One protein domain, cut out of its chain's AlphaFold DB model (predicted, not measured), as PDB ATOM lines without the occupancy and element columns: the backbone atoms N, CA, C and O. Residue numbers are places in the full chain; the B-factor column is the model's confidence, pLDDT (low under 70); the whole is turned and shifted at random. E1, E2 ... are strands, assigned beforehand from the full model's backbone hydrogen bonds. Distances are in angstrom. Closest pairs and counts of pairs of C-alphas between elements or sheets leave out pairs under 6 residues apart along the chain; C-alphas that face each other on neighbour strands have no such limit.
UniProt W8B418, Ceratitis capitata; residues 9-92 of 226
ATOM      1  N   TYR A   9     139.706 224.441 186.114       94.25
ATOM      2  CA  TYR A   9     138.644 224.090 187.037       94.25
ATOM      3  C   TYR A   9     138.240 222.640 186.812       94.25
ATOM      4  O   TYR A   9     138.017 222.265 185.667       94.25
ATOM      5  N   LEU A  10     138.123 221.850 187.878       93.88
ATOM      6  CA  LEU A  10     137.543 220.508 187.874       93.88
ATOM      7  C   LEU A  10     136.134 220.531 188.468       93.88
ATOM      8  O   LEU A  10     135.888 221.202 189.475       93.88
ATOM      9  N   THR A  11     135.222 219.778 187.857       92.38
ATOM     10  CA  THR A  11     133.840 219.589 188.317       92.38
ATOM     11  C   THR A  11     133.327 218.185 187.979       92.38
ATOM     12  O   THR A  11     133.916 217.467 187.167       92.38
ATOM     13  N   GLU A  12     132.205 217.794 188.590       91.69
ATOM     14  CA  GLU A  12     131.434 216.589 188.239       91.69
ATOM     15  C   GLU A  12     132.272 215.297 188.166       91.69
ATOM     16  O   GLU A  12     132.171 214.525 187.204       91.69
ATOM     17  N   ALA A  13     133.129 215.078 189.162       93.94
ATOM     18  CA  ALA A  13     133.898 213.849 189.271       93.94
ATOM     19  C   ALA A  13     132.966 212.682 189.597       93.94
ATOM     20  O   ALA A  13     132.180 212.724 190.542       93.94
ATOM     21  N   LYS A  14     133.037 211.623 188.803       93.44
ATOM     22  CA  LYS A  14     132.204 210.438 188.981       93.44
ATOM     23  C   LYS A  14     132.914 209.201 188.488       93.44
ATOM     24  O   LYS A  14     133.723 209.248 187.564       93.44
ATOM     25  N   VAL A  15     132.525 208.079 189.065       94.62
ATOM     26  CA  VAL A  15     132.932 206.759 188.607       94.62
ATOM     27  C   VAL A  15     131.710 206.048 188.047       94.62
ATOM     28  O   VAL A  15     130.607 206.168 188.577       94.62
ATOM     29  N   LYS A  16     131.904 205.340 186.938       93.25
ATOM     30  CA  LYS A  16     130.901 204.475 186.323       93.25
ATOM     31  C   LYS A  16     131.417 203.046 186.264       93.25
ATOM     32  O   LYS A  16     132.608 202.828 186.044       93.25
ATOM     33  N   CYS A  17     130.512 202.097 186.435       90.06
ATOM     34  CA  CYS A  17     130.759 200.677 186.265       90.06
ATOM     35  C   CYS A  17     129.471 200.049 185.734       90.06
ATOM     36  O   CYS A  17     128.405 200.287 186.297       90.06
ATOM     37  N   ASP A  18     129.588 199.270 184.661       82.31
ATOM     38  CA  ASP A  18     128.447 198.625 183.998       82.31
ATOM     39  C   ASP A  18     128.377 197.118 184.326       82.31
ATOM     40  O   ASP A  18     127.716 196.344 183.633       82.31
ATOM     41  N   VAL A  19     129.090 196.672 185.369       84.06
ATOM     42  CA  VAL A  19     129.128 195.266 185.795       84.06
ATOM     43  C   VAL A  19     127.960 194.978 186.738       84.06
ATOM     44  O   VAL A  19     127.797 195.632 187.766       84.06
ATOM     45  N   SER A  20     127.150 193.973 186.396       81.94
ATOM     46  CA  SER A  20     126.029 193.530 187.236       81.94
ATOM     47  C   SER A  20     126.512 193.071 188.617       81.94
ATOM     48  O   SER A  20     127.524 192.381 188.719       81.94
ATOM     49  N   GLY A  21     125.790 193.444 189.677       81.06
ATOM     50  CA  GLY A  21     126.160 193.138 191.066       81.06
ATOM     51  C   GLY A  21     127.243 194.042 191.659       81.06
ATOM     52  O   GLY A  21     127.596 193.877 192.822       81.06
ATOM     53  N   VAL A  22     127.759 195.017 190.901       87.12
ATOM     54  CA  VAL A  22     128.696 196.018 191.420       87.12
ATOM     55  C   VAL A  22     127.953 197.315 191.708       87.12
ATOM     56  O   VAL A  22     127.341 197.921 190.830       87.12
ATOM     57  N   ARG A  23     128.043 197.769 192.954       89.25
ATOM     58  CA  ARG A  23     127.529 199.050 193.422       89.25
ATOM     59  C   ARG A  23     128.693 199.993 193.698       89.25
ATOM     60  O   ARG A  23     129.625 199.663 194.425       89.25
ATOM     61  N   LEU A  24     128.615 201.194 193.137       90.81
ATOM     62  CA  LEU A  24     129.563 202.272 193.400       90.81
ATOM     63  C   LEU A  24     128.948 203.262 194.385       90.81
ATOM     64  O   LEU A  24     127.821 203.719 194.181       90.81
ATOM     65  N   ILE A  25     129.692 203.611 195.426       92.12
ATOM     66  CA  ILE A  25     129.311 204.624 196.406       92.12
ATOM     67  C   ILE A  25     130.302 205.778 196.307       92.12
ATOM     68  O   ILE A  25     131.515 205.592 196.412       92.12
ATOM     69  N   ASP A  26     129.772 206.977 196.089       92.88
ATOM     70  CA  ASP A  26     130.543 208.212 196.147       92.88
ATOM     71  C   ASP A  26     130.755 208.609 197.616       92.88
ATOM     72  O   ASP A  26     129.787 208.844 198.341       92.88
ATOM     73  N   LEU A  27     132.018 208.642 198.049       94.31
ATOM     74  CA  LEU A  27     132.425 209.034 199.401       94.31
ATOM     75  C   LEU A  27     133.061 210.433 199.432       94.31
ATOM     76  O   LEU A  27     133.659 210.829 200.435       94.31
ATOM     77  N   ASN A  28     132.963 211.190 198.339       91.12
ATOM     78  CA  ASN A  28     133.410 212.575 198.289       91.12
ATOM     79  C   ASN A  28     132.447 213.493 199.067       91.12
ATOM     80  O   ASN A  28     131.300 213.125 199.336       91.12
ATOM     81  N   PRO A  29     132.875 214.722 199.417       88.75
ATOM     82  CA  PRO A  29     131.980 215.717 199.996       88.75
ATOM     83  C   PRO A  29     130.710 215.915 199.140       88.75
ATOM     84  O   PRO A  29     130.826 216.013 197.916       88.75
ATOM     85  N   PRO A  30     129.510 216.046 199.749       82.38
ATOM     86  CA  PRO A  30     128.246 216.136 199.006       82.38
ATOM     87  C   PRO A  30     128.203 217.285 197.992       82.38
ATOM     88  O   PRO A  30     127.595 217.180 196.928       82.38
ATOM     89  N   SER A  31     128.866 218.398 198.313       79.12
ATOM     90  CA  SER A  31     129.086 219.495 197.381       79.12
ATOM     91  C   SER A  31     130.373 219.255 196.593       79.12
ATOM     92  O   SER A  31     131.466 219.561 197.074       79.12
ATOM     93  N   GLN A  32     130.254 218.795 195.350       71.62
ATOM     94  CA  GLN A  32     131.364 218.839 194.395       71.62
ATOM     95  C   GLN A  32     131.552 220.271 193.874       71.62
ATOM     96  O   GLN A  32     131.277 220.587 192.715       71.62
ATOM     97  N   ALA A  33     131.960 221.172 194.770       80.75
ATOM     98  CA  ALA A  33     132.281 222.542 194.412       80.75
ATOM     99  C   ALA A  33     133.418 222.560 193.383       80.75
ATOM    100  O   ALA A  33     134.283 221.685 193.361       80.75
ATOM    101  N   ARG A  34     133.415 223.578 192.524       88.25
ATOM    102  CA  ARG A  34     134.438 223.766 191.497       88.25
ATOM    103  C   ARG A  34     135.825 223.865 192.137       88.25
ATOM    104  O   ARG A  34     136.079 224.805 192.887       88.25
ATOM    105  N   VAL A  35     136.725 222.946 191.793       90.81
ATOM    106  CA  VAL A  35     138.099 222.919 192.319       90.81
ATOM    107  C   VAL A  35     139.043 223.549 191.304       90.81
ATOM    108  O   VAL A  35     139.112 223.087 190.170       90.81
ATOM    109  N   GLN A  36     139.778 224.594 191.683       93.06
ATOM    110  CA  GLN A  36     140.853 225.129 190.844       93.06
ATOM    111  C   GLN A  36     142.129 224.308 191.048       93.06
ATOM    112  O   GLN A  36     142.584 224.145 192.177       93.06
ATOM    113  N   ILE A  37     142.713 223.821 189.959       92.62
ATOM    114  CA  ILE A  37     143.964 223.066 189.942       92.62
ATOM    115  C   ILE A  37     145.038 223.794 189.141       92.62
ATOM    116  O   ILE A  37     144.742 224.533 188.203       92.62
ATOM    117  N   TYR A  38     146.291 223.546 189.505       90.75
ATOM    118  CA  TYR A  38     147.485 224.067 188.848       90.75
ATOM    119  C   TYR A  38     148.606 223.032 188.917       90.75
ATOM    120  O   TYR A  38     148.489 221.994 189.575       90.75
ATOM    121  N   LYS A  39     149.711 223.301 188.221       88.12
ATOM    122  CA  LYS A  39     150.852 222.387 188.174       88.12
ATOM    123  C   LYS A  39     151.403 222.125 189.583       88.12
ATOM    124  O   LYS A  39     151.832 223.049 190.260       88.12
ATOM    125  N   GLY A  40     151.432 220.855 189.986       87.62
ATOM    126  CA  GLY A  40     151.923 220.426 191.300       87.62
ATOM    127  C   GLY A  40     150.833 220.243 192.358       87.62
ATOM    128  O   GLY A  40     151.119 219.658 193.398       87.62
ATOM    129  N   LEU A  41     149.589 220.662 192.094       91.00
ATOM    130  CA  LEU A  41     148.462 220.338 192.964       91.00
ATOM    131  C   LEU A  41     147.920 218.939 192.642       91.00
ATOM    132  O   LEU A  41     147.635 218.626 191.484       91.00
ATOM    133  N   THR A  42     147.725 218.117 193.671       91.75
ATOM    134  CA  THR A  42     147.044 216.820 193.564       91.75
ATOM    135  C   THR A  42     145.646 216.924 194.157       91.75
ATOM    136  O   THR A  42     145.476 217.392 195.279       91.75
ATOM    137  N   VAL A  43     144.647 216.466 193.402       90.62
ATOM    138  CA  VAL A  43     143.265 216.310 193.867       90.62
ATOM    139  C   VAL A  43     142.939 214.824 193.873       90.62
ATOM    140  O   VAL A  43     143.251 214.118 192.913       90.62
ATOM    141  N   SER A  44     142.319 214.355 194.950       92.94
ATOM    142  CA  SER A  44     141.943 212.955 195.128       92.94
ATOM    143  C   SER A  44     140.440 212.843 195.320       92.94
ATOM    144  O   SER A  44     139.832 213.689 195.970       92.94
ATOM    145  N   TYR A  45     139.873 211.777 194.767       92.69
ATOM    146  CA  TYR A  45     138.473 211.419 194.941       92.69
ATOM    147  C   TYR A  45     138.389 210.033 195.567       92.69
ATOM    148  O   TYR A  45     139.205 209.165 195.248       92.69
ATOM    149  N   LEU A  46     137.410 209.830 196.444       94.25
ATOM    150  CA  LEU A  46     137.201 208.574 197.146       94.25
ATOM    151  C   LEU A  46     135.869 207.951 196.739       94.25
ATOM    152  O   LEU A  46     134.817 208.582 196.817       94.25
ATOM    153  N   TYR A  47     135.938 206.691 196.323       93.25
ATOM    154  CA  TYR A  47     134.784 205.881 195.962       93.25
ATOM    155  C   TYR A  47     134.918 204.513 196.618       93.25
ATOM    156  O   TYR A  47     136.011 203.947 196.664       93.25
ATOM    157  N   GLU A  48     133.804 203.977 197.098       91.69
ATOM    158  CA  GLU A  48     133.709 202.602 197.573       91.69
ATOM    159  C   GLU A  48     133.053 201.739 196.494       91.69
ATOM    160  O   GLU A  48     132.032 202.103 195.907       91.69
ATOM    161  N   ILE A  49     133.669 200.591 196.221       89.31
ATOM    162  CA  ILE A  49     133.176 199.601 195.267       89.31
ATOM    163  C   ILE A  49     132.673 198.422 196.089       89.31
ATOM    164  O   ILE A  49     133.460 197.667 196.654       89.31
ATOM    165  N   GLN A  50     131.357 198.284 196.166       87.12
ATOM    166  CA  GLN A  50     130.705 197.148 196.795       87.12
ATOM    167  C   GLN A  50     130.367 196.131 195.717       87.12
ATOM    168  O   GLN A  50     129.700 196.447 194.735       87.12
ATOM    169  N   VAL A  51     130.830 194.904 195.900       81.69
ATOM    170  CA  VAL A  51     130.464 193.786 195.037       81.69
ATOM    171  C   VAL A  51     129.480 192.961 195.835       81.69
ATOM    172  O   VAL A  51     129.858 192.317 196.814       81.69
ATOM    173  N   GLU A  52     128.200 193.045 195.480       70.25
ATOM    174  CA  GLU A  52     127.226 192.127 196.047       70.25
ATOM    175  C   GLU A  52     127.633 190.714 195.613       70.25
ATOM    176  O   GLU A  52     127.905 190.499 194.425       70.25
ATOM    177  N   PRO A  53     127.682 189.736 196.536       58.28
ATOM    178  CA  PRO A  53     127.734 188.345 196.132       58.28
ATOM    179  C   PRO A  53     126.500 188.138 195.265       58.28
ATOM    180  O   PRO A  53     125.375 188.248 195.758       58.28
ATOM    181  N   LEU A  54     126.693 187.930 193.964       49.31
ATOM    182  CA  LEU A  54     125.609 187.628 193.046       49.31
ATOM    183  C   LEU A  54     124.970 186.327 193.543       49.31
ATOM    184  O   LEU A  54     125.470 185.243 193.280       49.31
ATOM    185  N   LYS A  55     123.921 186.473 194.363       43.81
ATOM    186  CA  LYS A  55     123.039 185.441 194.918       43.81
ATOM    187  C   LYS A  55     123.671 184.045 194.972       43.81
ATOM    188  O   LYS A  55     123.442 183.268 194.062       43.81
ATOM    189  N   ALA A  56     124.415 183.753 196.041       44.97
ATOM    190  CA  ALA A  56     124.752 182.422 196.583       44.97
ATOM    191  C   ALA A  56     125.266 181.288 195.654       44.97
ATOM    192  O   ALA A  56     125.628 180.238 196.171       44.97
ATOM    193  N   GLU A  57     125.367 181.464 194.339       44.84
ATOM    194  CA  GLU A  57     125.760 180.415 193.385       44.84
ATOM    195  C   GLU A  57     126.611 180.950 192.219       44.84
ATOM    196  O   GLU A  57     127.126 180.158 191.433       44.84
ATOM    197  N   VAL A  58     126.798 182.273 192.094       51.47
ATOM    198  CA  VAL A  58     127.547 182.874 190.979       51.47
ATOM    199  C   VAL A  58     128.869 183.454 191.474       51.47
ATOM    200  O   VAL A  58     128.908 184.268 192.398       51.47
ATOM    201  N   GLU A  59     129.956 183.016 190.838       61.09
ATOM    202  CA  GLU A  59     131.317 183.506 191.056       61.09
ATOM    203  C   GLU A  59     131.375 185.043 190.980       61.09
ATOM    204  O   GLU A  59     130.732 185.673 190.133       61.09
ATOM    205  N   LEU A  60     132.162 185.658 191.870       65.31
ATOM    206  CA  LEU A  60     132.442 187.094 191.822       65.31
ATOM    207  C   LEU A  60     133.003 187.471 190.438       65.31
ATOM    208  O   LEU A  60     133.800 186.711 189.881       65.31
ATOM    209  N   PRO A  61     132.646 188.640 189.871       68.88
ATOM    210  CA  PRO A  61     133.166 189.040 188.571       68.88
ATOM    211  C   PRO A  61     134.696 189.110 188.618       68.88
ATOM    212  O   PRO A  61     135.259 189.862 189.412       68.88
ATOM    213  N   ALA A  62     135.370 188.347 187.753       76.25
ATOM    214  CA  ALA A  62     136.834 188.275 187.728       76.25
ATOM    215  C   ALA A  62     137.497 189.632 187.429       76.25
ATOM    216  O   ALA A  62     138.599 189.911 187.899       76.25
ATOM    217  N   VAL A  63     136.815 190.479 186.650       86.19
ATOM    218  CA  VAL A  63     137.272 191.820 186.279       86.19
ATOM    219  C   VAL A  63     136.116 192.801 186.420       86.19
ATOM    220  O   VAL A  63     135.065 192.623 185.802       86.19
ATOM    221  N   ILE A  64     136.323 193.867 187.189       88.75
ATOM    222  CA  ILE A  64     135.390 194.987 187.294       88.75
ATOM    223  C   ILE A  64     135.930 196.132 186.443       88.75
ATOM    224  O   ILE A  64     136.959 196.723 186.757       88.75
ATOM    225  N   LYS A  65     135.228 196.447 185.352       91.31
ATOM    226  CA  LYS A  65     135.592 197.558 184.467       91.31
ATOM    227  C   LYS A  65     135.068 198.862 185.042       91.31
ATOM    228  O   LYS A  65     133.856 199.030 185.197       91.31
ATOM    229  N   VAL A  66     135.977 199.778 185.346       93.50
ATOM    230  CA  VAL A  66     135.675 201.046 186.001       93.50
ATOM    231  C   VAL A  66     136.077 202.200 185.090       93.50
ATOM    232  O   VAL A  66     137.128 202.181 184.456       93.50
ATOM    233  N   HIS A  67     135.238 203.230 185.017       95.50
ATOM    234  CA  HIS A  67     135.518 204.438 184.251       95.50
ATOM    235  C   HIS A  67     135.372 205.671 185.138       95.50
ATOM    236  O   HIS A  67     134.262 206.061 185.508       95.50
ATOM    237  N   PHE A  68     136.500 206.296 185.470       95.62
ATOM    238  CA  PHE A  68     136.523 207.603 186.114       95.62
ATOM    239  C   PHE A  68     136.315 208.698 185.070       95.62
ATOM    240  O   PHE A  68     136.940 208.672 184.012       95.62
ATOM    241  N   ILE A  69     135.455 209.666 185.372       95.69
ATOM    242  CA  ILE A  69     135.161 210.814 184.518       95.69
ATOM    243  C   ILE A  69     135.136 212.071 185.387       95.69
ATOM    244  O   ILE A  69     134.485 212.095 186.426       95.69
ATOM    245  N   THR A  70     135.768 213.141 184.923       94.69
ATOM    246  CA  THR A  70     135.606 214.493 185.474       94.69
ATOM    247  C   THR A  70     135.475 215.488 184.333       94.69
ATOM    248  O   THR A  70     135.955 215.253 183.218       94.69
ATOM    249  N   LYS A  71     134.802 216.604 184.590       94.75
ATOM    250  CA  LYS A  71     134.777 217.730 183.670       94.75
ATOM    251  C   LYS A  71     135.852 218.728 184.049       94.75
ATOM    252  O   LYS A  71     136.109 218.953 185.228       94.75
ATOM    253  N   TYR A  72     136.450 219.348 183.041       94.44
ATOM    254  CA  TYR A  72     137.388 220.435 183.240       94.44
ATOM    255  C   TYR A  72     137.129 221.609 182.299       94.44
ATOM    256  O   TYR A  72     136.643 221.434 181.183       94.44
ATOM    257  N   SER A  73     137.487 222.810 182.739       94.50
ATOM    258  CA  SER A  73     137.533 224.021 181.914       94.50
ATOM    259  C   SER A  73     138.752 224.862 182.279       94.50
ATOM    260  O   SER A  73     139.373 224.643 183.320       94.50
ATOM    261  N   THR A  74     139.143 225.798 181.415       93.19
ATOM    262  CA  THR A  74     140.210 226.747 181.765       93.19
ATOM    263  C   THR A  74     139.644 227.881 182.613       93.19
ATOM    264  O   THR A  74     138.435 228.131 182.615       93.19
ATOM    265  N   VAL A  75     140.512 228.588 183.337       90.00
ATOM    266  CA  VAL A  75     140.080 229.744 184.134       90.00
ATOM    267  C   VAL A  75     139.570 230.885 183.248       90.00
ATOM    268  O   VAL A  75     138.641 231.586 183.642       90.00
ATOM    269  N   GLU A  76     140.117 231.041 182.041       91.12
ATOM    270  CA  GLU A  76     139.730 232.090 181.088       91.12
ATOM    271  C   GLU A  76     138.375 231.814 180.429       91.12
ATOM    272  O   GLU A  76     137.655 232.751 180.092       91.12
ATOM    273  N   ASN A  77     138.006 230.540 180.254       91.56
ATOM    274  CA  ASN A  77     136.711 230.156 179.699       91.56
ATOM    275  C   ASN A  77     136.020 229.072 180.549       91.56
ATOM    276  O   ASN A  77     135.928 227.914 180.127       91.56
ATOM    277  N   PRO A  78     135.486 229.433 181.735       90.56
ATOM    278  CA  PRO A  78     134.929 228.466 182.681       90.56
ATOM    279  C   PRO A  78     133.692 227.725 182.168       90.56
ATOM    280  O   PRO A  78     133.377 226.652 182.681       90.56
ATOM    281  N   GLN A  79     132.993 228.297 181.181       91.38
ATOM    282  CA  GLN A  79     131.759 227.748 180.611       91.38
ATOM    283  C   GLN A  79     132.027 226.643 179.580       91.38
ATOM    284  O   GLN A  79     131.153 225.819 179.310       91.38
ATOM    285  N   LEU A  80     133.235 226.591 179.009       94.31
ATOM    286  CA  LEU A  80     133.614 225.572 178.037       94.31
ATOM    287  C   LEU A  80     134.104 224.302 178.744       94.31
ATOM    288  O   LEU A  80     135.305 224.074 178.897       94.31
ATOM    289  N   LEU A  81     133.155 223.473 179.174       93.56
ATOM    290  CA  LEU A  81     133.434 222.204 179.841       93.56
ATOM    291  C   LEU A  81     133.888 221.128 178.844       93.56
ATOM    292  O   LEU A  81     133.248 220.881 177.821       93.56
ATOM    293  N   ARG A  82     134.978 220.441 179.182       94.81
ATOM    294  CA  ARG A  82     135.528 219.280 178.476       94.81
ATOM    295  C   ARG A  82     135.517 218.071 179.397       94.81
ATOM    296  O   ARG A  82     135.623 218.221 180.607       94.81
ATOM    297  N   ASN A  83     135.426 216.872 178.831       95.19
ATOM    298  CA  ASN A  83     135.519 215.639 179.610       95.19
ATOM    299  C   ASN A  83     136.964 215.142 179.644       95.19
ATOM    300  O   ASN A  83     137.634 215.086 178.613       95.19
ATOM    301  N   TYR A  84     137.405 214.730 180.823       93.88
ATOM    302  CA  TYR A  84     138.536 213.836 181.002       93.88
ATOM    303  C   TYR A  84     138.006 212.503 181.527       93.88
ATOM    304  O   TYR A  84     137.178 212.483 182.438       93.88
ATOM    305  N   GLY A  85     138.458 211.403 180.933       94.88
ATOM    306  CA  GLY A  85     138.046 210.056 181.304       94.88
ATOM    307  C   GLY A  85     139.242 209.120 181.365       94.88
ATOM    308  O   GLY A  85     140.149 209.219 180.539       94.88
ATOM    309  N   CYS A  86     139.243 208.223 182.343       95.00
ATOM    310  CA  CYS A  86     140.242 207.176 182.495       95.00
ATOM    311  C   CYS A  86     139.535 205.866 182.842       95.00
ATOM    312  O   CYS A  86     138.883 205.760 183.883       95.00
ATOM    313  N   ALA A  87     139.625 204.894 181.936       94.75
ATOM    314  CA  ALA A  87     139.132 203.546 182.165       94.75
ATOM    315  C   ALA A  87     140.246 202.685 182.763       94.75
ATOM    316  O   ALA A  87     141.394 202.765 182.323       94.75
ATOM    317  N   PHE A  88     139.898 201.870 183.750       92.94
ATOM    318  CA  PHE A  88     140.802 200.918 184.375       92.94
ATOM    319  C   PHE A  88     140.048 199.665 184.813       92.94
ATOM    320  O   PHE A  88     138.852 199.701 185.111       92.94
ATOM    321  N   ASP A  89     140.776 198.557 184.856       92.19
ATOM    322  CA  ASP A  89     140.253 197.260 185.254       92.19
ATOM    323  C   ASP A  89     140.661 196.975 186.697       92.19
ATOM    324  O   ASP A  89     141.834 197.074 187.062       92.19
ATOM    325  N   LEU A  90     139.683 196.616 187.522       88.50
ATOM    326  CA  LEU A  90     139.905 196.143 188.875       88.50
ATOM    327  C   LEU A  90     139.838 194.613 188.875       88.50
ATOM    328  O   LEU A  90     138.797 194.018 188.597       88.50
ATOM    329  N   VAL A  91     140.967 193.992 189.190       87.56
ATOM    330  CA  VAL A  91     141.143 192.540 189.306       87.56
ATOM    331  C   VAL A  91     141.598 192.200 190.717       87.56
ATOM    332  O   VAL A  91     142.123 193.066 191.417       87.56
ATOM    333  N   ASP A  92     141.397 190.951 191.135       85.50
ATOM    334  CA  ASP A  92     141.949 190.424 192.389       85.50
ATOM    335  C   ASP A  92     141.591 191.244 193.651       85.50
ATOM    336  O   ASP A  92     142.343 191.285 194.622       85.50
TER     337      ASP A  92
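AT A GLANCE: This is residues 9 to 92 of the 226 residues of a protein of Ceratitis capitata (UniProt W8B418). A twisted sheet, E3-E1-E5-E6, and a small sheet, E2-E4, lie partly face to face as a rod-shaped sandwich. The links after E4 and E5 reach its opposite ends. The printed part has 84 residues, all strand in class, with E1 to E6 in chain order, antiparallel in both sheets. It is loose, with a radius of gyration of the C-alphas of 15.9 A and spans of 55, 24 and 22 A.

HOW THE PARTS SIT: From E5, residues 63 to 74, look to antiparallel E1, residues 9 to 17: N 11 and O 71 are within hydrogen-bond range, 2.9 A. E6, residues 82 to 91, forms a hairpin with E5, N 68 to O 86 2.9 A. E3, residues 35 to 37, neighbours E1, N 10 to O 35 2.8 A. In the other sheet E2, residues 22 to 26, neighbours E4, residues 47 to 51, N 23 to O 50 2.8 A. The closest C-alphas of E1 and E2, Val 15 and Leu 24, are 7.4 A apart.

IN THESE COORDINATES: Find C-alpha 9, where E1 begins, at (138.644, 224.090, 187.037). E5 runs 35.3 A; E6 runs 29.4 A to C-alpha 91 at (141.143, 192.540, 189.306).

THE WHOLE: The printed part has no cut. The E4 to E5 link is long; pLDDT is under 70 at residues 53 to 61.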